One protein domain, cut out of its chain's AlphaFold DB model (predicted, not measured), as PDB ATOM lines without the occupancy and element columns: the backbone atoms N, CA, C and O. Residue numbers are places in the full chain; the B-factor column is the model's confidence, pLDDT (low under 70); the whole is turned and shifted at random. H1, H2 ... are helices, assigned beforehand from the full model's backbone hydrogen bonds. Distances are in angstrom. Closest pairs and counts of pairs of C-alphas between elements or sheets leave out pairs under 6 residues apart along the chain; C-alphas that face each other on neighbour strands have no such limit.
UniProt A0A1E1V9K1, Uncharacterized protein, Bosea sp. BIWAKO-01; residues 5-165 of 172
ATOM      1  N   VAL A   5      25.231  22.323 135.665       96.88
ATOM      2  CA  VAL A   5      24.473  22.226 134.400       96.88
ATOM      3  C   VAL A   5      23.940  23.588 133.951       96.88
ATOM      4  O   VAL A   5      24.030  23.901 132.768       96.88
ATOM      5  N   ASP A   6      23.425  24.406 134.869       96.50
ATOM      6  CA  ASP A   6      22.887  25.731 134.541       96.50
ATOM      7  C   ASP A   6      24.009  26.683 134.100       96.50
ATOM      8  O   ASP A   6      23.818  27.488 133.191       96.50
ATOM      9  N   GLU A   7      25.204  26.550 134.687       95.44
ATOM     10  CA  GLU A   7      26.407  27.276 134.256       95.44
ATOM     11  C   GLU A   7      26.805  26.883 132.824       95.44
ATOM     12  O   GLU A   7      26.977  27.752 131.969       95.44
ATOM     13  N   CYS A   8      26.848  25.580 132.518       97.38
ATOM     14  CA  CYS A   8      27.122  25.106 131.159       97.38
ATOM     15  C   CYS A   8      26.070  25.573 130.139       97.38
ATOM     16  O   CYS A   8      26.422  25.888 129.000       97.38
ATOM     17  N   LEU A   9      24.788  25.613 130.519       97.50
ATOM     18  CA  LEU A   9      23.723  26.118 129.651       97.50
ATOM     19  C   LEU A   9      23.901  27.613 129.365       97.50
ATOM     20  O   LEU A   9      23.840  28.014 128.203       97.50
ATOM     21  N   ALA A  10      24.205  28.418 130.386       97.06
ATOM     22  CA  ALA A  10      24.475  29.844 130.215       97.06
ATOM     23  C   ALA A  10      25.691  30.098 129.302       97.06
ATOM     24  O   ALA A  10      25.638  30.946 128.404       97.06
ATOM     25  N   ASP A  11      26.766  29.325 129.469       97.62
ATOM     26  CA  ASP A  11      27.954  29.411 128.615       97.62
ATOM     27  C   ASP A  11      27.645  29.042 127.157       97.62
ATOM     28  O   ASP A  11      28.101  29.719 126.223       97.62
ATOM     29  N   ALA A  12      26.838  27.997 126.945       97.75
ATOM     30  CA  ALA A  12      26.400  27.576 125.619       97.75
ATOM     31  C   ALA A  12      25.534  28.650 124.940       97.75
ATOM     32  O   ALA A  12      25.766  28.987 123.775       97.75
ATOM     33  N   GLU A  13      24.581  29.244 125.660       97.81
ATOM     34  CA  GLU A  13      23.754  30.347 125.158       97.81
ATOM     35  C   GLU A  13      24.602  31.564 124.774       97.81
ATOM     36  O   GLU A  13      24.427  32.132 123.689       97.81
ATOM     37  N   ALA A  14      25.576  31.929 125.610       97.81
ATOM     38  CA  ALA A  14      26.498  33.021 125.324       97.81
ATOM     39  C   ALA A  14      27.352  32.739 124.073       97.81
ATOM     40  O   ALA A  14      27.573  33.634 123.249       97.81
ATOM     41  N   ALA A  15      27.818  31.499 123.892       97.75
ATOM     42  CA  ALA A  15      28.543  31.088 122.691       97.75
ATOM     43  C   ALA A  15      27.664  31.166 121.431       97.75
ATOM     44  O   ALA A  15      28.092  31.717 120.413       97.75
ATOM     45  N   ILE A  16      26.416  30.699 121.513       95.81
ATOM     46  CA  ILE A  16      25.436  30.783 120.424       95.81
ATOM     47  C   ILE A  16      25.134  32.245 120.071       95.81
ATOM     48  O   ILE A  16      25.058  32.587 118.889       95.81
ATOM     49  N   ALA A  17      24.999  33.130 121.060       96.50
ATOM     50  CA  ALA A  17      24.775  34.554 120.825       96.50
ATOM     51  C   ALA A  17      25.940  35.198 120.052       96.50
ATOM     52  O   ALA A  17      25.711  35.905 119.066       96.50
ATOM     53  N   ARG A  18      27.192  34.892 120.427       97.19
ATOM     54  CA  ARG A  18      28.384  35.350 119.687       97.19
ATOM     55  C   ARG A  18      28.407  34.817 118.255       97.19
ATOM     56  O   ARG A  18      28.679  35.578 117.327       97.19
ATOM     57  N   MET A  19      28.067  33.541 118.064       94.31
ATOM     58  CA  MET A  19      27.985  32.922 116.738       94.31
ATOM     59  C   MET A  19      26.942  33.615 115.849       94.31
ATOM     60  O   MET A  19      27.241  33.936 114.701       94.31
ATOM     61  N   LYS A  20      25.746  33.905 116.379       93.12
ATOM     62  CA  LYS A  20      24.700  34.646 115.652       93.12
ATOM     63  C   LYS A  20      25.190  36.028 115.217       93.12
ATOM     64  O   LYS A  20      25.029  36.389 114.053       93.12
ATOM     65  N   GLY A  21      25.830  36.772 116.122       94.88
ATOM     66  CA  GLY A  21      26.403  38.083 115.809       94.88
ATOM     67  C   GLY A  21      27.447  38.018 114.690       94.88
ATOM     68  O   GLY A  21      27.376  38.784 113.728       94.88
ATOM     69  N   ALA A  22      28.367  37.052 114.765       93.88
ATOM     70  CA  ALA A  22      29.381  36.837 113.736       93.88
ATOM     71  C   ALA A  22      28.770  36.453 112.377       93.88
ATOM     72  O   ALA A  22      29.184  36.981 111.345       93.88
ATOM     73  N   ALA A  23      27.752  35.587 112.362       91.31
ATOM     74  CA  ALA A  23      27.072  35.172 111.138       91.31
ATOM     75  C   ALA A  23      26.341  36.340 110.450       91.31
ATOM     76  O   ALA A  23      26.417  36.482 109.228       91.31
ATOM     77  N   ILE A  24      25.683  37.213 111.222       92.75
ATOM     78  CA  ILE A  24      25.036  38.428 110.702       92.75
ATOM     79  C   ILE A  24      26.080  39.385 110.117       92.75
ATOM     80  O   ILE A  24      25.904  39.877 109.002       92.75
ATOM     81  N   ALA A  25      27.189  39.616 110.824       93.31
ATOM     82  CA  ALA A  25      28.268  40.474 110.337       93.31
ATOM     83  C   ALA A  25      28.878  39.939 109.028       93.31
ATOM     84  O   ALA A  25      29.041  40.694 108.067       93.31
ATOM     85  N   ALA A  26      29.139  38.630 108.958       91.44
ATOM     86  CA  ALA A  26      29.635  37.974 107.752       91.44
ATOM     87  C   ALA A  26      28.648  38.109 106.583       91.44
ATOM     88  O   ALA A  26      29.057  38.437 105.469       91.44
ATOM     89  N   ARG A  27      27.345  37.909 106.830       91.06
ATOM     90  CA  ARG A  27      26.297  38.087 105.812       91.06
ATOM     91  C   ARG A  27      26.292  39.515 105.282       91.06
ATOM     92  O   ARG A  27      26.270  39.705 104.069       91.06
ATOM     93  N   ASN A  28      26.346  40.504 106.170       92.31
ATOM     94  CA  ASN A  28      26.331  41.915 105.788       92.31
ATOM     95  C   ASN A  28      27.536  42.276 104.915       92.31
ATOM     96  O   ASN A  28      27.374  42.899 103.866       92.31
ATOM     97  N   GLN A  29      28.731  41.832 105.308       92.56
ATOM     98  CA  GLN A  29      29.945  42.104 104.546       92.56
ATOM     99  C   GLN A  29      29.947  41.383 103.192       92.56
ATOM    100  O   GLN A  29      30.329  41.980 102.187       92.56
ATOM    101  N   HIS A  30      29.485  40.131 103.142       90.50
ATOM    102  CA  HIS A  30      29.399  39.384 101.890       90.50
ATOM    103  C   HIS A  30      28.371  40.006 100.933       90.50
ATOM    104  O   HIS A  30      28.665  40.189  99.756       90.50
ATOM    105  N   ALA A  31      27.204  40.416 101.435       91.25
ATOM    106  CA  ALA A  31      26.199  41.103 100.628       91.25
ATOM    107  C   ALA A  31      26.727  42.417 100.034       91.25
ATOM    108  O   ALA A  31      26.484  42.705  98.861       91.25
ATOM    109  N   ARG A  32      27.500  43.185 100.813       92.69
ATOM    110  CA  ARG A  32      28.168  44.399 100.329       92.69
ATOM    111  C   ARG A  32      29.197  44.081  99.241       92.69
ATOM    112  O   ARG A  32      29.212  44.758  98.217       92.69
ATOM    113  N   ALA A  33      30.027  43.058  99.439       91.56
ATOM    114  CA  ALA A  33      31.021  42.638  98.450       91.56
ATOM    115  C   ALA A  33      30.364  42.215  97.124       91.56
ATOM    116  O   ALA A  33      30.780  42.668  96.060       91.56
ATOM    117  N   GLU A  34      29.287  41.430  97.188       91.25
ATOM    118  CA  GLU A  34      28.533  41.009  96.004       91.25
ATOM    119  C   GLU A  34      27.868  42.181  95.284       91.25
ATOM    120  O   GLU A  34      27.913  42.250  94.055       91.25
ATOM    121  N   LEU A  35      27.312  43.146  96.022       92.69
ATOM    122  CA  LEU A  35      26.786  44.368  95.419       92.69
ATOM    123  C   LEU A  35      27.888  45.149  94.695       92.69
ATOM    124  O   LEU A  35      27.705  45.534  93.543       92.69
ATOM    125  N   MET A  36      29.036  45.364  95.346       93.69
ATOM    126  CA  MET A  36      30.170  46.076  94.747       93.69
ATOM    127  C   MET A  36      30.662  45.376  93.475       93.69
ATOM    128  O   MET A  36      30.877  46.028  92.452       93.69
ATOM    129  N   ARG A  37      30.791  44.045  93.513       92.50
ATOM    130  CA  ARG A  37      31.158  43.224  92.354       92.50
ATOM    131  C   ARG A  37      30.148  43.392  91.219       92.50
ATOM    132  O   ARG A  37      30.546  43.684  90.091       92.50
ATOM    133  N   HIS A  38      28.855  43.257  91.518       92.38
ATOM    134  CA  HIS A  38      27.778  43.385  90.537       92.38
ATOM    135  C   HIS A  38      27.760  44.776  89.898       92.38
ATOM    136  O   HIS A  38      27.647  44.897  88.676       92.38
ATOM    137  N   MET A  39      27.917  45.826  90.704       94.88
ATOM    138  CA  MET A  39      27.954  47.204  90.224       94.88
ATOM    139  C   MET A  39      29.154  47.484  89.342       94.88
ATOM    140  O   MET A  39      28.984  48.051  88.267       94.88
ATOM    141  N   ARG A  40      30.345  47.017  89.730       95.19
ATOM    142  CA  ARG A  40      31.551  47.122  88.899       95.19
ATOM    143  C   ARG A  40      31.334  46.471  87.532       95.19
ATOM    144  O   ARG A  40      31.614  47.078  86.502       95.19
ATOM    145  N   THR A  41      30.784  45.255  87.507       94.19
ATOM    146  CA  THR A  41      30.476  44.550  86.255       94.19
ATOM    147  C   THR A  41      29.405  45.273  85.434       94.19
ATOM    148  O   THR A  41      29.529  45.366  84.215       94.19
ATOM    149  N   THR A  42      28.357  45.790  86.073       95.06
ATOM    150  CA  THR A  42      27.248  46.476  85.392       95.06
ATOM    151  C   THR A  42      27.692  47.804  84.796       95.06
ATOM    152  O   THR A  42      27.454  48.041  83.615       95.06
ATOM    153  N   ALA A  43      28.412  48.623  85.565       96.56
ATOM    154  CA  ALA A  43      28.989  49.878  85.095       96.56
ATOM    155  C   ALA A  43      29.940  49.653  83.909       96.56
ATOM    156  O   ALA A  43      29.849  50.364  82.911       96.56
ATOM    157  N   GLY A  44      30.768  48.601  83.959       96.81
ATOM    158  CA  GLY A  44      31.632  48.212  82.842       96.81
ATOM    159  C   GLY A  44      30.867  47.877  81.554       96.81
ATOM    160  O   GLY A  44      31.321  48.222  80.467       96.81
ATOM    161  N   LYS A  45      29.673  47.273  81.645       96.81
ATOM    162  CA  LYS A  45      28.831  46.970  80.466       96.81
ATOM    163  C   LYS A  45      28.239  48.217  79.807       96.81
ATOM    164  O   LYS A  45      27.924  48.180  78.620       96.81
ATOM    165  N   VAL A  46      28.056  49.300  80.561       97.19
ATOM    166  CA  VAL A  46      27.432  50.546  80.076       97.19
ATOM    167  C   VAL A  46      28.430  51.689  79.888       97.19
ATOM    168  O   VAL A  46      28.021  52.783  79.514       97.19
ATOM    169  N   VAL A  47      29.728  51.448  80.094       96.50
ATOM    170  CA  VAL A  47      30.786  52.476  80.090       96.50
ATOM    171  C   VAL A  47      30.850  53.295  78.794       96.50
ATOM    172  O   VAL A  47      31.155  54.486  78.830       96.50
ATOM    173  N   ALA A  48      30.507  52.671  77.660       96.44
ATOM    174  CA  ALA A  48      30.508  53.293  76.336       96.44
ATOM    175  C   ALA A  48      29.331  54.259  76.098       96.44
ATOM    176  O   ALA A  48      29.349  55.011  75.127       96.44
ATOM    177  N   ARG A  49      28.299  54.234  76.951       96.81
ATOM    178  CA  ARG A  49      27.174  55.177  76.884       96.81
ATOM    179  C   ARG A  49      27.569  56.530  77.492       96.81
ATOM    180  O   ARG A  49      28.493  56.571  78.313       96.81
ATOM    181  N   PRO A  50      26.852  57.622  77.175       97.38
ATOM    182  CA  PRO A  50      26.918  58.863  77.949       97.38
ATOM    183  C   PRO A  50      26.709  58.620  79.456       97.38
ATOM    184  O   PRO A  50      26.025  57.675  79.859       97.38
ATOM    185  N   LEU A  51      27.367  59.412  80.314       94.88
ATOM    186  CA  LEU A  51      27.360  59.204  81.775       94.88
ATOM    187  C   LEU A  51      25.966  59.312  82.373       94.88
ATOM    188  O   LEU A  51      25.562  58.425  83.114       94.88
ATOM    189  N   ASP A  52      25.255  60.368  82.029       97.00
ATOM    190  CA  ASP A  52      23.876  60.614  82.422       97.00
ATOM    191  C   ASP A  52      22.946  59.468  81.997       97.00
ATOM    192  O   ASP A  52      22.199  58.952  82.829       97.00
ATOM    193  N   GLU A  53      23.055  58.989  80.755       97.31
ATOM    194  CA  GLU A  53      22.257  57.858  80.267       97.31
ATOM    195  C   GLU A  53      22.572  56.551  81.005       97.31
ATOM    196  O   GLU A  53      21.662  55.814  81.393       97.31
ATOM    197  N   ALA A  54      23.858  56.248  81.206       97.25
ATOM    198  CA  ALA A  54      24.293  55.057  81.930       97.25
ATOM    199  C   ALA A  54      23.777  55.067  83.376       97.25
ATOM    200  O   ALA A  54      23.268  54.054  83.860       97.25
ATOM    201  N   VAL A  55      23.874  56.220  84.043       98.06
ATOM    202  CA  VAL A  55      23.426  56.389  85.425       98.06
ATOM    203  C   VAL A  55      21.915  56.259  85.529       98.06
ATOM    204  O   VAL A  55      21.443  55.503  86.378       98.06
ATOM    205  N   ALA A  56      21.157  56.931  84.662       97.25
ATOM    206  CA  ALA A  56      19.700  56.863  84.673       97.25
ATOM    207  C   ALA A  56      19.203  55.426  84.452       97.25
ATOM    208  O   ALA A  56      18.358  54.940  85.206       97.25
ATOM    209  N   LEU A  57      19.778  54.724  83.469       96.44
ATOM    210  CA  LEU A  57      19.430  53.338  83.156       96.44
ATOM    211  C   LEU A  57      19.682  52.407  84.347       96.44
ATOM    212  O   LEU A  57      18.787  51.679  84.769       96.44
ATOM    213  N   VAL A  58      20.901  52.422  84.892       96.38
ATOM    214  CA  VAL A  58      21.287  51.486  85.956       96.38
ATOM    215  C   VAL A  58      20.552  51.800  87.263       96.38
ATOM    216  O   VAL A  58      20.090  50.875  87.929       96.38
ATOM    217  N   SER A  59      20.365  53.077  87.605       96.81
ATOM    218  CA  SER A  59      19.624  53.473  88.814       96.81
ATOM    219  C   SER A  59      18.162  53.032  88.745       96.81
ATOM    220  O   SER A  59      17.629  52.517  89.729       96.81
ATOM    221  N   HIS A  60      17.522  53.176  87.578       95.50
ATOM    222  CA  HIS A  60      16.150  52.718  87.365       95.50
ATOM    223  C   HIS A  60      16.013  51.204  87.579       95.50
ATOM    224  O   HIS A  60      15.128  50.762  88.314       95.50
ATOM    225  N   GLU A  61      16.910  50.412  86.987       93.38
ATOM    226  CA  GLU A  61      16.882  48.954  87.130       93.38
ATOM    227  C   GLU A  61      17.112  48.507  88.581       93.38
ATOM    228  O   GLU A  61      16.444  47.581  89.040       93.38
ATOM    229  N   TRP A  62      17.972  49.186  89.346       92.94
ATOM    230  CA  TRP A  62      18.166  48.870  90.767       92.94
ATOM    231  C   TRP A  62      16.967  49.208  91.639       92.94
ATOM    232  O   TRP A  62      16.559  48.380  92.455       92.94
ATOM    233  N   MET A  63      16.371  50.388  91.448       94.75
ATOM    234  CA  MET A  63      15.140  50.759  92.150       94.75
ATOM    235  C   MET A  63      14.048  49.715  91.895       94.75
ATOM    236  O   MET A  63      13.440  49.199  92.832       94.75
ATOM    237  N   LYS A  64      13.882  49.308  90.632       92.62
ATOM    238  CA  LYS A  64      12.943  48.256  90.238       92.62
ATOM    239  C   LYS A  64      13.282  46.902  90.865       92.62
ATOM    240  O   LYS A  64      12.394  46.260  91.425       92.62
ATOM    241  N   ALA A  65      14.542  46.470  90.810       89.12
ATOM    242  CA  ALA A  65      14.986  45.195  91.375       89.12
ATOM    243  C   ALA A  65      14.711  45.113  92.885       89.12
ATOM    244  O   ALA A  65      14.243  44.089  93.382       89.12
ATOM    245  N   TRP A  66      14.917  46.210  93.613       90.81
ATOM    246  CA  TRP A  66      14.616  46.303  95.042       90.81
ATOM    247  C   TRP A  66      13.152  46.610  95.364       90.81
ATOM    248  O   TRP A  66      12.803  46.733  96.536       90.81
ATOM    249  N   SER A  67      12.280  46.651  94.351       90.56
ATOM    250  CA  SER A  67      10.854  46.969  94.504       90.56
ATOM    251  C   SER A  67      10.627  48.315  95.204       90.56
ATOM    252  O   SER A  67       9.731  48.447  96.037       90.56
ATOM    253  N   LEU A  68      11.464  49.303  94.887       92.25
ATOM    254  CA  LEU A  68      11.399  50.662  95.410       92.25
ATOM    255  C   LEU A  68      10.762  51.589  94.376       92.25
ATOM    256  O   LEU A  68      11.145  51.591  93.206       92.25
ATOM    257  N   ASP A  69       9.836  52.425  94.834       94.00
ATOM    258  CA  ASP A  69       9.280  53.517  94.042       94.00
ATOM    259  C   ASP A  69      10.018  54.826  94.355       94.00
ATOM    260  O   ASP A  69      10.164  55.206  95.518       94.00
ATOM    261  N   ALA A  70      10.500  55.517  93.321       93.56
ATOM    262  CA  ALA A  70      11.270  56.748  93.493       93.56
ATOM    263  C   ALA A  70      10.420  57.923  94.009       93.56
ATOM    264  O   ALA A  70      10.955  58.812  94.664       93.56
ATOM    265  N   GLY A  71       9.109  57.928  93.742       95.19
ATOM    266  CA  GLY A  71       8.188  58.928  94.282       95.19
ATOM    267  C   GLY A  71       7.894  58.706  95.766       95.19
ATOM    268  O   GLY A  71       7.771  59.669  96.520       95.19
ATOM    269  N   ALA A  72       7.829  57.446  96.198       95.81
ATOM    270  CA  ALA A  72       7.650  57.069  97.597       95.81
ATOM    271  C   ALA A  72       8.928  57.247  98.434       95.81
ATOM    272  O   ALA A  72       8.842  57.573  99.617       95.81
ATOM    273  N   TYR A  73      10.107  57.049  97.830       96.00
ATOM    274  CA  TYR A  73      11.406  57.113  98.509       96.00
ATOM    275  C   TYR A  73      12.408  58.025  97.774       96.00
ATOM    276  O   TYR A  73      13.430  57.538  97.281       96.00
ATOM    277  N   PRO A  74      12.159  59.344  97.702       96.50
ATOM    278  CA  PRO A  74      12.974  60.263  96.904       96.50
ATOM    279  C   PRO A  74      14.434  60.347  97.370       96.50
ATOM    280  O   PRO A  74      15.340  60.322  96.539       96.50
ATOM    281  N   GLU A  75      14.683  60.363  98.682       96.31
ATOM    282  CA  GLU A  75      16.048  60.390  99.235       96.31
ATOM    283  C   GLU A  75      16.818  59.102  98.909       96.31
ATOM    284  O   GLU A  75      17.972  59.136  98.493       96.31
ATOM    285  N   LEU A  76      16.157  57.944  98.998       95.94
ATOM    286  CA  LEU A  76      16.790  56.672  98.653       95.94
ATOM    287  C   LEU A  76      17.046  56.565  97.144       95.94
ATOM    288  O   LEU A  76      18.073  56.038  96.729       95.94
ATOM    289  N   ALA A  77      16.147  57.096  96.311       97.19
ATOM    290  CA  ALA A  77      16.362  57.184  94.870       97.19
ATOM    291  C   ALA A  77      17.569  58.075  94.531       97.19
ATOM    292  O   ALA A  77      18.349  57.747  93.630       97.19
ATOM    293  N   HIS A  78      17.752  59.171  95.273       97.44
ATOM    294  CA  HIS A  78      18.943  60.008  95.179       97.44
ATOM    295  C   HIS A  78      20.209  59.221  95.547       97.44
ATOM    296  O   HIS A  78      21.150  59.189  94.752       97.44
ATOM    297  N   ASP A  79      20.206  58.510  96.677       97.94
ATOM    298  CA  ASP A  79      21.342  57.691  97.117       97.94
ATOM    299  C   ASP A  79      21.696  56.589  96.104       97.94
ATOM    300  O   ASP A  79      22.869  56.394  95.779       97.94
ATOM    301  N   VAL A  80      20.697  55.898  95.542       97.31
ATOM    302  CA  VAL A  80      20.892  54.890  94.481       97.31
ATOM    303  C   VAL A  80      21.500  55.515  93.224       97.31
ATOM    304  O   VAL A  80      22.387  54.922  92.599       97.31
ATOM    305  N   THR A  81      21.072  56.727  92.871       98.06
ATOM    306  CA  THR A  81      21.610  57.466  91.723       98.06
ATOM    307  C   THR A  81      23.063  57.873  91.954       98.06
ATOM    308  O   THR A  81      23.910  57.642  91.091       98.06
ATOM    309  N   ALA A  82      23.386  58.413  93.132       97.94
ATOM    310  CA  ALA A  82      24.746  58.796  93.503       97.94
ATOM    311  C   ALA A  82      25.689  57.583  93.553       97.94
ATOM    312  O   ALA A  82      26.807  57.625  93.033       97.94
ATOM    313  N   PHE A  83      25.213  56.472  94.114       97.81
ATOM    314  CA  PHE A  83      25.911  55.191  94.128       97.81
ATOM    315  C   PHE A  83      26.211  54.680  92.717       97.81
ATOM    316  O   PHE A  83      27.348  54.315  92.412       97.81
ATOM    317  N   THR A  84      25.223  54.729  91.826       98.06
ATOM    318  CA  THR A  84      25.397  54.348  90.423       98.06
ATOM    319  C   THR A  84      26.384  55.266  89.703       98.06
ATOM    320  O   THR A  84      27.277  54.782  89.006       98.06
ATOM    321  N   ALA A  85      26.276  56.582  89.905       98.12
ATOM    322  CA  ALA A  85      27.183  57.564  89.320       98.12
ATOM    323  C   ALA A  85      28.638  57.325  89.727       98.12
ATOM    324  O   ALA A  85      29.519  57.366  88.867       98.12
ATOM    325  N   ALA A  86      28.889  57.000  90.997       98.25
ATOM    326  CA  ALA A  86      30.227  56.685  91.484       98.25
ATOM    327  C   ALA A  86      30.837  55.476  90.751       98.25
ATOM    328  O   ALA A  86      31.977  55.548  90.299       98.25
ATOM    329  N   PHE A  87      30.069  54.398  90.555       98.25
ATOM    330  CA  PHE A  87      30.535  53.224  89.806       98.25
ATOM    331  C   PHE A  87      30.702  53.488  88.305       98.25
ATOM    332  O   PHE A  87      31.656  53.001  87.704       98.25
ATOM    333  N   CYS A  88      29.808  54.257  87.680       97.94
ATOM    334  CA  CYS A  88      29.947  54.630  86.270       97.94
ATOM    335  C   CYS A  88      31.146  55.556  86.026       97.94
ATOM    336  O   CYS A  88      31.758  55.480  84.960       97.94
ATOM    337  N   ALA A  89      31.480  56.429  86.978       97.19
ATOM    338  CA  ALA A  89      32.696  57.234  86.928       97.19
ATOM    339  C   ALA A  89      33.944  56.349  87.077       97.19
ATOM    340  O   ALA A  89      34.822  56.395  86.220       97.19
ATOM    341  N   ASP A  90      33.970  55.478  88.090       98.12
ATOM    342  CA  ASP A  90      35.083  54.553  88.348       98.12
ATOM    343  C   ASP A  90      35.352  53.595  87.175       98.12
ATOM    344  O   ASP A  90      36.500  53.322  86.835       98.12
ATOM    345  N   ALA A  91      34.298  53.130  86.495       97.62
ATOM    346  CA  ALA A  91      34.424  52.274  85.317       97.62
ATOM    347  C   ALA A  91      35.058  52.982  84.106       97.62
ATOM    348  O   ALA A  91      35.615  52.308  83.240       97.62
ATOM    349  N   ARG A  92      34.957  54.317  84.019       96.38
ATOM    350  CA  ARG A  92      35.628  55.110  82.975       96.38
ATOM    351  C   ARG A  92      37.066  55.417  83.354       96.38
ATOM    352  O   ARG A  92      37.951  55.309  82.512       96.38
ATOM    353  N   GLU A  93      37.274  55.792  84.608       96.44
ATOM    354  CA  GLU A  93      38.586  56.115  85.142       96.44
ATOM    355  C   GLU A  93      38.633  55.786  86.637       96.44
ATOM    356  O   GLU A  93      38.092  56.508  87.474       96.44
ATOM    357  N   SER A  94      39.293  54.679  86.980       97.19
ATOM    358  CA  SER A  94      39.455  54.269  88.374       97.19
ATOM    359  C   SER A  94      40.572  55.077  89.026       97.19
ATOM    360  O   SER A  94      41.753  54.877  88.736       97.19
ATOM    361  N   THR A  95      40.201  55.931  89.972       98.06
ATOM    362  CA  THR A  95      41.100  56.785  90.752       98.06
ATOM    363  C   THR A  95      40.810  56.643  92.245       98.06
ATOM    364  O   THR A  95      39.769  56.131  92.657       98.06
ATOM    365  N   GLU A  96      41.699  57.151  93.101       98.06
ATOM    366  CA  GLU A  96      41.414  57.224  94.542       98.06
ATOM    367  C   GLU A  96      40.137  58.025  94.838       98.06
ATOM    368  O   GLU A  96      39.391  57.694  95.765       98.06
ATOM    369  N   GLN A  97      39.859  59.049  94.025       97.94
ATOM    370  CA  GLN A  97      38.680  59.897  94.161       97.94
ATOM    371  C   GLN A  97      37.389  59.134  93.847       97.94
ATOM    372  O   GLN A  97      36.445  59.192  94.638       97.94
ATOM    373  N   THR A  98      37.334  58.391  92.738       97.50
ATOM    374  CA  THR A  98      36.150  57.588  92.377       97.50
ATOM    375  C   THR A  98      35.922  56.460  93.382       97.50
ATOM    376  O   THR A  98      34.794  56.240  93.824       97.50
ATOM    377  N   GLN A  99      36.990  55.826  93.870       97.62
ATOM    378  CA  GLN A  99      36.902  54.806  94.918       97.62
ATOM    379  C   GLN A  99      36.430  55.379  96.263       97.62
ATOM    380  O   GLN A  99      35.677  54.727  96.991       97.62
ATOM    381  N   ALA A 100      36.841  56.602  96.614       98.06
ATOM    382  CA  ALA A 100      36.316  57.307  97.781       98.06
ATOM    383  C   ALA A 100      34.830  57.654  97.612       98.06
ATOM    384  O   ALA A 100      34.053  57.461  98.549       98.06
ATOM    385  N   ALA A 101      34.420  58.084  96.416       98.00
ATOM    386  CA  ALA A 101      33.021  58.349  96.098       98.00
ATOM    387  C   ALA A 101      32.159  57.085  96.253       98.00
ATOM    388  O   ALA A 101      31.099  57.150  96.873       98.00
ATOM    389  N   ILE A 102      32.646  55.924  95.795       98.12
ATOM    390  CA  ILE A 102      31.979  54.629  96.001       98.12
ATOM    391  C   ILE A 102      31.793  54.344  97.495       98.12
ATOM    392  O   ILE A 102      30.687  54.009  97.920       98.12
ATOM    393  N   ARG A 103      32.845  54.493  98.313       97.31
ATOM    394  CA  ARG A 103      32.755  54.247  99.766       97.31
ATOM    395  C   ARG A 103      31.718  55.148 100.437       97.31
ATOM    396  O   ARG A 103      30.919  54.661 101.235       97.31
ATOM    397  N   ASN A 104      31.704  56.431 100.085       97.94
ATOM    398  CA  ASN A 104      30.750  57.394 100.629       97.94
ATOM    399  C   ASN A 104      29.314  57.072 100.197       97.94
ATOM    400  O   ASN A 104      28.412  57.068 101.032       97.94
ATOM    401  N   ALA A 105      29.107  56.738  98.923       97.75
ATOM    402  CA  ALA A 105      27.786  56.407  98.407       97.75
ATOM    403  C   ALA A 105      27.230  55.103  99.003       97.75
ATOM    404  O   ALA A 105      26.044  55.029  99.302       97.75
ATOM    405  N   VAL A 106      28.077  54.097  99.261       96.25
ATOM    406  CA  VAL A 106      27.666  52.884  99.996       96.25
ATOM    407  C   VAL A 106      27.198  53.234 101.407       96.25
ATOM    408  O   VAL A 106      26.164  52.738 101.848       96.25
ATOM    409  N   ALA A 107      27.937  54.088 102.120       96.62
ATOM    410  CA  ALA A 107      27.565  54.492 103.473       96.62
ATOM    411  C   ALA A 107      26.228  55.256 103.502       96.62
ATOM    412  O   ALA A 107      25.410  55.004 104.392       96.62
ATOM    413  N   ALA A 108      25.994  56.138 102.522       97.44
ATOM    414  CA  ALA A 108      24.729  56.851 102.348       97.44
ATOM    415  C   ALA A 108      23.577  55.879 102.061       97.44
ATOM    416  O   ALA A 108      22.610  55.838 102.816       97.44
ATOM    417  N   LEU A 109      23.747  54.987 101.080       96.44
ATOM    418  CA  LEU A 109      22.747  53.986 100.710       96.44
ATOM    419  C   LEU A 109      22.343  53.096 101.896       96.44
ATOM    420  O   LEU A 109      21.168  52.802 102.110       96.44
ATOM    421  N   GLU A 110      23.308  52.678 102.713       96.25
ATOM    422  CA  GLU A 110      23.025  51.911 103.925       96.25
ATOM    423  C   GLU A 110      22.274  52.713 104.987       96.25
ATOM    424  O   GLU A 110      21.453  52.145 105.708       96.25
ATOM    425  N   ALA A 111      22.554  54.012 105.112       97.00
ATOM    426  CA  ALA A 111      21.790  54.894 105.985       97.00
ATOM    427  C   ALA A 111      20.353  55.069 105.473       97.00
ATOM    428  O   ALA A 111      19.424  54.928 106.270       97.00
ATOM    429  N   GLY A 112      20.165  55.269 104.166       96.56
ATOM    430  CA  GLY A 112      18.854  55.356 103.524       96.56
ATOM    431  C   GLY A 112      18.013  54.095 103.739       96.56
ATOM    432  O   GLY A 112      16.864  54.182 104.173       96.56
ATOM    433  N   PHE A 113      18.595  52.904 103.558       95.75
ATOM    434  CA  PHE A 113      17.886  51.652 103.846       95.75
ATOM    435  C   PHE A 113      17.503  51.503 105.321       95.75
ATOM    436  O   PHE A 113      16.377  51.099 105.618       95.75
ATOM    437  N   ARG A 114      18.394  51.877 106.251       96.19
ATOM    438  CA  ARG A 114      18.069  51.875 107.687       96.19
ATOM    439  C   ARG A 114      16.916  52.821 108.013       96.19
ATOM    440  O   ARG A 114      16.067  52.463 108.824       96.19
ATOM    441  N   ALA A 115      16.866  53.992 107.381       95.62
ATOM    442  CA  ALA A 115      15.817  54.982 107.612       95.62
ATOM    443  C   ALA A 115      14.417  54.465 107.239       95.62
ATOM    444  O   ALA A 115      13.441  54.829 107.891       95.62
ATOM    445  N   ILE A 116      14.319  53.569 106.252       94.31
ATOM    446  CA  ILE A 116      13.053  52.931 105.854       94.31
ATOM    447  C   ILE A 116      12.807  51.576 106.545       94.31
ATOM    448  O   ILE A 116      11.921  50.826 106.142       94.31
ATOM    449  N   GLY A 117      13.583  51.248 107.584       93.06
ATOM    450  CA  GLY A 117      13.375  50.056 108.410       93.06
ATOM    451  C   GLY A 117      13.905  48.750 107.815       93.06
ATOM    452  O   GLY A 117      13.452  47.679 108.211       93.06
ATOM    453  N   THR A 118      14.858  48.810 106.879       92.44
ATOM    454  CA  THR A 118      15.506  47.621 106.299       92.44
ATOM    455  C   THR A 118      17.029  47.774 106.264       92.44
ATOM    456  O   THR A 118      17.600  48.700 106.842       92.44
ATOM    457  N   SER A 119      17.726  46.847 105.614       93.56
ATOM    458  CA  SER A 119      19.168  46.921 105.406       93.56
ATOM    459  C   SER A 119      19.547  46.592 103.965       93.56
ATOM    460  O   SER A 119      18.842  45.874 103.256       93.56
ATOM    461  N   LEU A 120      20.707  47.090 103.531       92.44
ATOM    462  CA  LEU A 120      21.259  46.763 102.216       92.44
ATOM    463  C   LEU A 120      21.464  45.251 102.045       92.44
ATOM    464  O   LEU A 120      21.216  44.702 100.974       92.44
ATOM    465  N   SER A 121      21.896  44.564 103.105       91.88
ATOM    466  CA  SER A 121      22.109  43.118 103.073       91.88
ATOM    467  C   SER A 121      20.805  42.335 102.986       91.88
ATOM    468  O   SER A 121      20.769  41.311 102.308       91.88
ATOM    469  N   ASP A 122      19.726  42.829 103.594       91.94
ATOM    470  CA  ASP A 122      18.382  42.279 103.416       91.94
ATOM    471  C   ASP A 122      17.901  42.461 101.983       91.94
ATOM    472  O   ASP A 122      17.484  41.488 101.359       91.94
ATOM    473  N   GLN A 123      18.063  43.649 101.402       90.88
ATOM    474  CA  GLN A 123      17.683  43.880 100.008       90.88
ATOM    475  C   GLN A 123      18.467  42.994  99.041       90.88
ATOM    476  O   GLN A 123      17.881  42.332  98.180       90.88
ATOM    477  N   MET A 124      19.780  42.880  99.234       91.31
ATOM    478  CA  MET A 124      20.606  41.949  98.470       91.31
ATOM    479  C   MET A 124      20.153  40.500  98.668       91.31
ATOM    480  O   MET A 124      19.969  39.774  97.696       91.31
ATOM    481  N   ALA A 125      19.906  40.066  99.902       86.94
ATOM    482  CA  ALA A 125      19.520  38.689 100.174       86.94
ATOM    483  C   ALA A 125      18.117  38.330  99.690       86.94
ATOM    484  O   ALA A 125      17.864  37.165  99.376       86.94
ATOM    485  N   PHE A 126      17.196  39.285  99.661       83.81
ATOM    486  CA  PHE A 126      15.787  39.037  99.372       83.81
ATOM    487  C   PHE A 126      15.453  39.241  97.900       83.81
ATOM    488  O   PHE A 126      14.567  38.564  97.381       83.81
ATOM    489  N   ARG A 127      16.177  40.129  97.215       79.62
ATOM    490  CA  ARG A 127      15.815  40.591  95.872       79.62
ATOM    491  C   ARG A 127      16.907  40.414  94.823       79.62
ATOM    492  O   ARG A 127      16.592  40.452  93.642       79.62
ATOM    493  N   SER A 128      18.166  40.203  95.216       78.31
ATOM    494  CA  SER A 128      19.247  40.007  94.244       78.31
ATOM    495  C   SER A 128      19.313  38.565  93.746       78.31
ATOM    496  O   SER A 128      19.214  37.614  94.524       78.31
ATOM    497  N   GLU A 129      19.585  38.403  92.453       73.81
ATOM    498  CA  GLU A 129      19.975  37.119  91.861       73.81
ATOM    499  C   GLU A 129      21.386  36.678  92.288       73.81
ATOM    500  O   GLU A 129      21.724  35.508  92.150       73.81
ATOM    501  N   CYS A 130      22.193  37.585  92.858       74.06
ATOM    502  CA  CYS A 130      23.501  37.283  93.456       74.06
ATOM    503  C   CYS A 130      23.402  36.840  94.927       74.06
ATOM    504  O   CYS A 130      24.407  36.776  95.639       74.06
ATOM    505  N   ALA A 131      22.190  36.574  95.418       80.75
ATOM    506  CA  ALA A 131      22.004  36.075  96.767       80.75
ATOM    507  C   ALA A 131      22.640  34.690  96.950       80.75
ATOM    508  O   ALA A 131      22.626  33.849  96.056       80.75
ATOM    509  N   HIS A 132      23.163  34.445  98.150       77.00
ATOM    510  CA  HIS A 132      23.743  33.160  98.529       77.00
ATOM    511  C   HIS A 132      22.802  32.392  99.459       77.00
ATOM    512  O   HIS A 132      22.179  32.983 100.342       77.00
ATOM    513  N   GLY A 133      22.696  31.069  99.291       74.88
ATOM    514  CA  GLY A 133      21.690  30.274 100.006       74.88
ATOM    515  C   GLY A 133      21.870  30.303 101.515       74.88
ATOM    516  O   GLY A 133      20.888  30.416 102.245       74.88
ATOM    517  N   TRP A 134      23.118  30.325 101.987       84.25
ATOM    518  CA  TRP A 134      23.427  30.394 103.415       84.25
ATOM    519  C   TRP A 134      22.941  31.682 104.088       84.25
ATOM    520  O   TRP A 134      22.704  31.675 105.294       84.25
ATOM    521  N   TRP A 135      22.741  32.781 103.346       88.38
ATOM    522  CA  TRP A 135      22.208  34.019 103.925       88.38
ATOM    523  C   TRP A 135      20.822  33.805 104.537       88.38
ATOM    524  O   TRP A 135      20.520  34.412 105.561       88.38
ATOM    525  N   GLN A 136      20.016  32.916 103.948       84.56
ATOM    526  CA  GLN A 136      18.682  32.574 104.446       84.56
ATOM    527  C   GLN A 136      18.729  31.709 105.710       84.56
ATOM    528  O   GLN A 136      17.798  31.747 106.510       84.56
ATOM    529  N   SER A 137      19.823  30.970 105.916       83.38
ATOM    530  CA  SER A 137      20.075  30.226 107.154       83.38
ATOM    531  C   SER A 137      20.432  31.147 108.328       83.38
ATOM    532  O   SER A 137      20.331  30.729 109.477       83.38
ATOM    533  N   VAL A 138      20.851  32.391 108.054       88.88
ATOM    534  CA  VAL A 138      21.165  33.409 109.075       88.88
ATOM    535  C   VAL A 138      19.967  34.313 109.342       88.88
ATOM    536  O   VAL A 138      19.574  34.491 110.493       88.88
ATOM    537  N   VAL A 139      19.387  34.885 108.284       88.88
ATOM    538  CA  VAL A 139      18.169  35.700 108.348       88.88
ATOM    539  C   VAL A 139      17.184  35.133 107.328       88.88
ATOM    540  O   VAL A 139      17.446  35.232 106.125       88.88
ATOM    541  N   PRO A 140      16.067  34.528 107.770       86.19
ATOM    542  CA  PRO A 140      15.135  33.888 106.857       86.19
ATOM    543  C   PRO A 140      14.473  34.921 105.948       86.19
ATOM    544  O   PRO A 140      14.220  36.055 106.351       86.19
ATOM    545  N   LEU A 141      14.130  34.504 104.727       83.88
ATOM    546  CA  LEU A 141      13.311  35.330 103.843       83.88
ATOM    547  C   LEU A 141      11.980  35.690 104.519       83.88
ATOM    548  O   LEU A 141      11.377  34.805 105.143       83.88
ATOM    549  N   PRO A 142      11.473  36.918 104.336       84.81
ATOM    550  CA  PRO A 142      10.092  37.253 104.662       84.81
ATOM    551  C   PRO A 142       9.121  36.309 103.946       84.81
ATOM    552  O   PRO A 142       9.392  35.866 102.825       84.81
ATOM    553  N   ALA A 143       8.021  35.940 104.604       83.94
ATOM    554  CA  ALA A 143       7.115  34.888 104.135       83.94
ATOM    555  C   ALA A 143       6.522  35.206 102.753       83.94
ATOM    556  O   ALA A 143       6.458  34.336 101.887       83.94
ATOM    557  N   GLU A 144       6.188  36.471 102.528       80.81
ATOM    558  CA  GLU A 144       5.693  37.026 101.273       80.81
ATOM    559  C   GLU A 144       6.679  36.869 100.103       80.81
ATOM    560  O   GLU A 144       6.268  36.899  98.947       80.81
ATOM    561  N   LEU A 145       7.970  36.645 100.382       76.25
ATOM    562  CA  LEU A 145       9.022  36.460  99.374       76.25
ATOM    563  C   LEU A 145       9.428  34.998  99.174       76.25
ATOM    564  O   LEU A 145      10.233  34.701  98.293       76.25
ATOM    565  N   ARG A 146       8.879  34.071  99.969       72.44
ATOM    566  CA  ARG A 146       9.190  32.633  99.879       72.44
ATOM    567  C   ARG A 146       8.465  31.921  98.739       72.44
ATOM    568  O   ARG A 146       8.810  30.785  98.438       72.44
ATOM    569  N   ALA A 147       7.476  32.564  98.116       62.25
ATOM    570  CA  ALA A 147       6.632  31.951  97.090       62.25
ATOM    571  C   ALA A 147       7.386  31.591  95.794       62.25
ATOM    572  O   ALA A 147       6.925  30.734  95.042       62.25
ATOM    573  N   THR A 148       8.545  32.208  95.541       65.69
ATOM    574  CA  THR A 148       9.313  32.000  94.307       65.69
ATOM    575  C   THR A 148      10.588  31.211  94.586       65.69
ATOM    576  O   THR A 148      11.468  31.664  95.319       65.69
ATOM    577  N   GLU A 149      10.720  30.035  93.966       66.56
ATOM    578  CA  GLU A 149      11.960  29.257  94.012       66.56
ATOM    579  C   GLU A 149      13.091  30.013  93.295       66.56
ATOM    580  O   GLU A 149      12.999  30.330  92.108       66.56
ATOM    581  N   ARG A 150      14.193  30.276  94.005       70.62
ATOM    582  CA  ARG A 150      15.360  30.990  93.466       70.62
ATOM    583  C   ARG A 150      16.451  30.003  93.057       70.62
ATOM    584  O   ARG A 150      17.392  29.757  93.805       70.62
ATOM    585  N   ARG A 151      16.294  29.410  91.868       65.50
ATOM    586  CA  ARG A 151      17.146  28.313  91.361       65.50
ATOM    587  C   ARG A 151      18.618  28.676  91.158       65.50
ATOM    588  O   ARG A 151      19.460  27.790  91.222       65.50
ATOM    589  N   SER A 152      18.925  29.949  90.915       66.19
ATOM    590  CA  SER A 152      20.298  30.440  90.732       66.19
ATOM    591  C   SER A 152      21.084  30.566  92.039       66.19
ATOM    592  O   SER A 152      22.298  30.744  91.992       66.19
ATOM    593  N   ILE A 153      20.421  30.469  93.196       68.19
ATOM    594  CA  ILE A 153      21.057  30.622  94.504       68.19
ATOM    595  C   ILE A 153      21.704  29.291  94.915       68.19
ATOM    596  O   ILE A 153      20.982  28.305  95.102       68.19
ATOM    597  N   PRO A 154      23.034  29.243  95.129       66.31
ATOM    598  CA  PRO A 154      23.700  28.040  95.612       66.31
ATOM    599  C   PRO A 154      23.112  27.605  96.956       66.31
ATOM    600  O   PRO A 154      23.040  28.408  97.890       66.31
ATOM    601  N   ARG A 155      22.695  26.340  97.068       66.44
ATOM    602  CA  ARG A 155      22.260  25.767  98.349       66.44
ATOM    603  C   ARG A 155      23.482  25.537  99.239       66.44
ATOM    604  O   ARG A 155      24.548  25.178  98.745       66.44
ATOM    605  N   ALA A 156      23.324  25.725 100.548       65.00
ATOM    606  CA  ALA A 156      24.301  25.186 101.486       65.00
ATOM    607  C   ALA A 156      24.280  23.654 101.342       65.00
ATOM    608  O   ALA A 156      23.198  23.066 101.354       65.00
ATOM    609  N   GLY A 157      25.439  23.031 101.117       62.59
ATOM    610  CA  GLY A 157      25.527  21.576 100.988       62.59
ATOM    611  C   GLY A 157      25.108  20.892 102.289       62.59
ATOM    612  O   GLY A 157      25.479  21.358 103.362       62.59
ATOM    613  N   GLU A 158      24.341  19.806 102.192       64.19
ATOM    614  CA  GLU A 158      23.838  19.060 103.358       64.19
ATOM    615  C   GLU A 158      24.974  18.385 104.149       64.19
ATOM    616  O   GLU A 158      24.899  18.288 105.371       64.19
ATOM    617  N   ASP A 159      26.068  18.026 103.467       71.00
ATOM    618  CA  ASP A 159      27.218  17.311 104.041       71.00
ATOM    619  C   ASP A 159      28.401  18.222 104.416       71.00
ATOM    620  O   ASP A 159      29.484  17.741 104.760       71.00
ATOM    621  N   ALA A 160      28.236  19.544 104.318       70.88
ATOM    622  CA  ALA A 160      29.326  20.494 104.504       70.88
ATOM    623  C   ALA A 160      29.056  21.437 105.689       70.88
ATOM    624  O   ALA A 160      27.918  21.871 105.888       70.88
ATOM    625  N   PRO A 161      30.078  21.794 106.492       74.31
ATOM    626  CA  PRO A 161      29.882  22.731 107.590       74.31
ATOM    627  C   PRO A 161      29.341  24.080 107.108       74.31
ATOM    628  O   PRO A 161      29.717  24.562 106.046       74.31
ATOM    629  N   PHE A 162      28.538  24.762 107.926       75.06
ATOM    630  CA  PHE A 162      27.954  26.067 107.579       75.06
ATOM    631  C   PHE A 162      28.965  27.063 106.968       75.06
ATOM    632  O   PHE A 162      28.661  27.750 105.994       75.06
ATOM    633  N   TRP A 163      30.189  27.119 107.502       75.56
ATOM    634  CA  TRP A 163      31.230  28.047 107.047       75.56
ATOM    635  C   TRP A 163      31.815  27.730 105.665       75.56
ATOM    636  O   TRP A 163      32.451  28.603 105.077       75.56
ATOM    637  N   SER A 164      31.585  26.541 105.102       77.00
ATOM    638  CA  SER A 164      31.973  26.241 103.717       77.00
ATOM    639  C   SER A 164      30.965  26.756 102.689       77.00
ATOM    640  O   SER A 164      31.257  26.760 101.498       77.00
ATOM    641  N   ALA A 165      29.786  27.212 103.123       71.75
ATOM    642  CA  ALA A 165      28.768  27.766 102.234       71.75
ATOM    643  C   ALA A 165      29.016  29.240 101.855       71.75
ATOM    644  O   ALA A 165      28.179  29.811 101.168       71.75
TER     645      ALA A 165
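This is residues 5 to 165 of the 172 residues of an uncharacterized protein of Bosea sp. BIWAKO-01 (UniProt A0A1E1V9K1). One long helix, H1, makes the long axis; its free first part, residues 5 to 19, sticks out as an arm, while H2 and the H3-H4 hairpin pack round its other end. Short H5 and H6 pack on H1 farther back, and a long loop, residues 139 to 161, leads to little H7. The printed part has 161 residues with seven named helices, H1 to H7 in order, and no named strand: all helix. It is only just compact, close to loose, with a radius of gyration of the C-alphas of 18.3 A, and elongated, spanning 66 by 36 by 33 A.

H1, residues 5 to 46, runs 61.3 A from C-alpha 5 at (24.473, 22.226, 134.400) to C-alpha 46 at (27.432, 50.546, 80.076). H2 is residues 51 to 65 (21.0 A), H3 74 to 92 (27.1 A), H4 96 to 115 (28.8 A), H5 120 to 127, H6 133 to 138, and H7 162 to 165, ending at (28.768, 27.766, 102.234).

H1, the hub, touches H3 with residues 39 to 46 alone, at a steep tilt of 62 degrees; the closest C-alphas, Ala 43 and Cys 88, are 5.0 A apart. H1 and H2 form a hairpin, closest at C-alphas 46 and 54, 5.8 A. H3 and H4 form another, at a shallow tilt of 22 degrees, opposite ways, with C-alphas 83 and 105 closest at 4.8 A. H1 touches H5 about perpendicular, at 76 degrees, with C-alphas 28 and 121 closest at 5.2 A, and H6 with C-alphas 27 and 135 closest at 6.1 A. H6 and H7 only just touch, with 3 pairs of C-alphas within 8 A, the closest being 134 and 165 at 6.1 A; H1 and H7 are apart. Every O i to N i+4 pair is within hydrogen-bond range in H1, H2, H4 and H5, against 14 of 15 in H3 and 1 of 2 in H6; H7 is too short for one.

The farthest C-alphas, Val 5 and Pro 50, are 67.3 A apart. The printed part has no cut; the H6 to H7 link is long, 23 residues. The pLDDT is under 70 at residues 147 to 149 and 151 to 158.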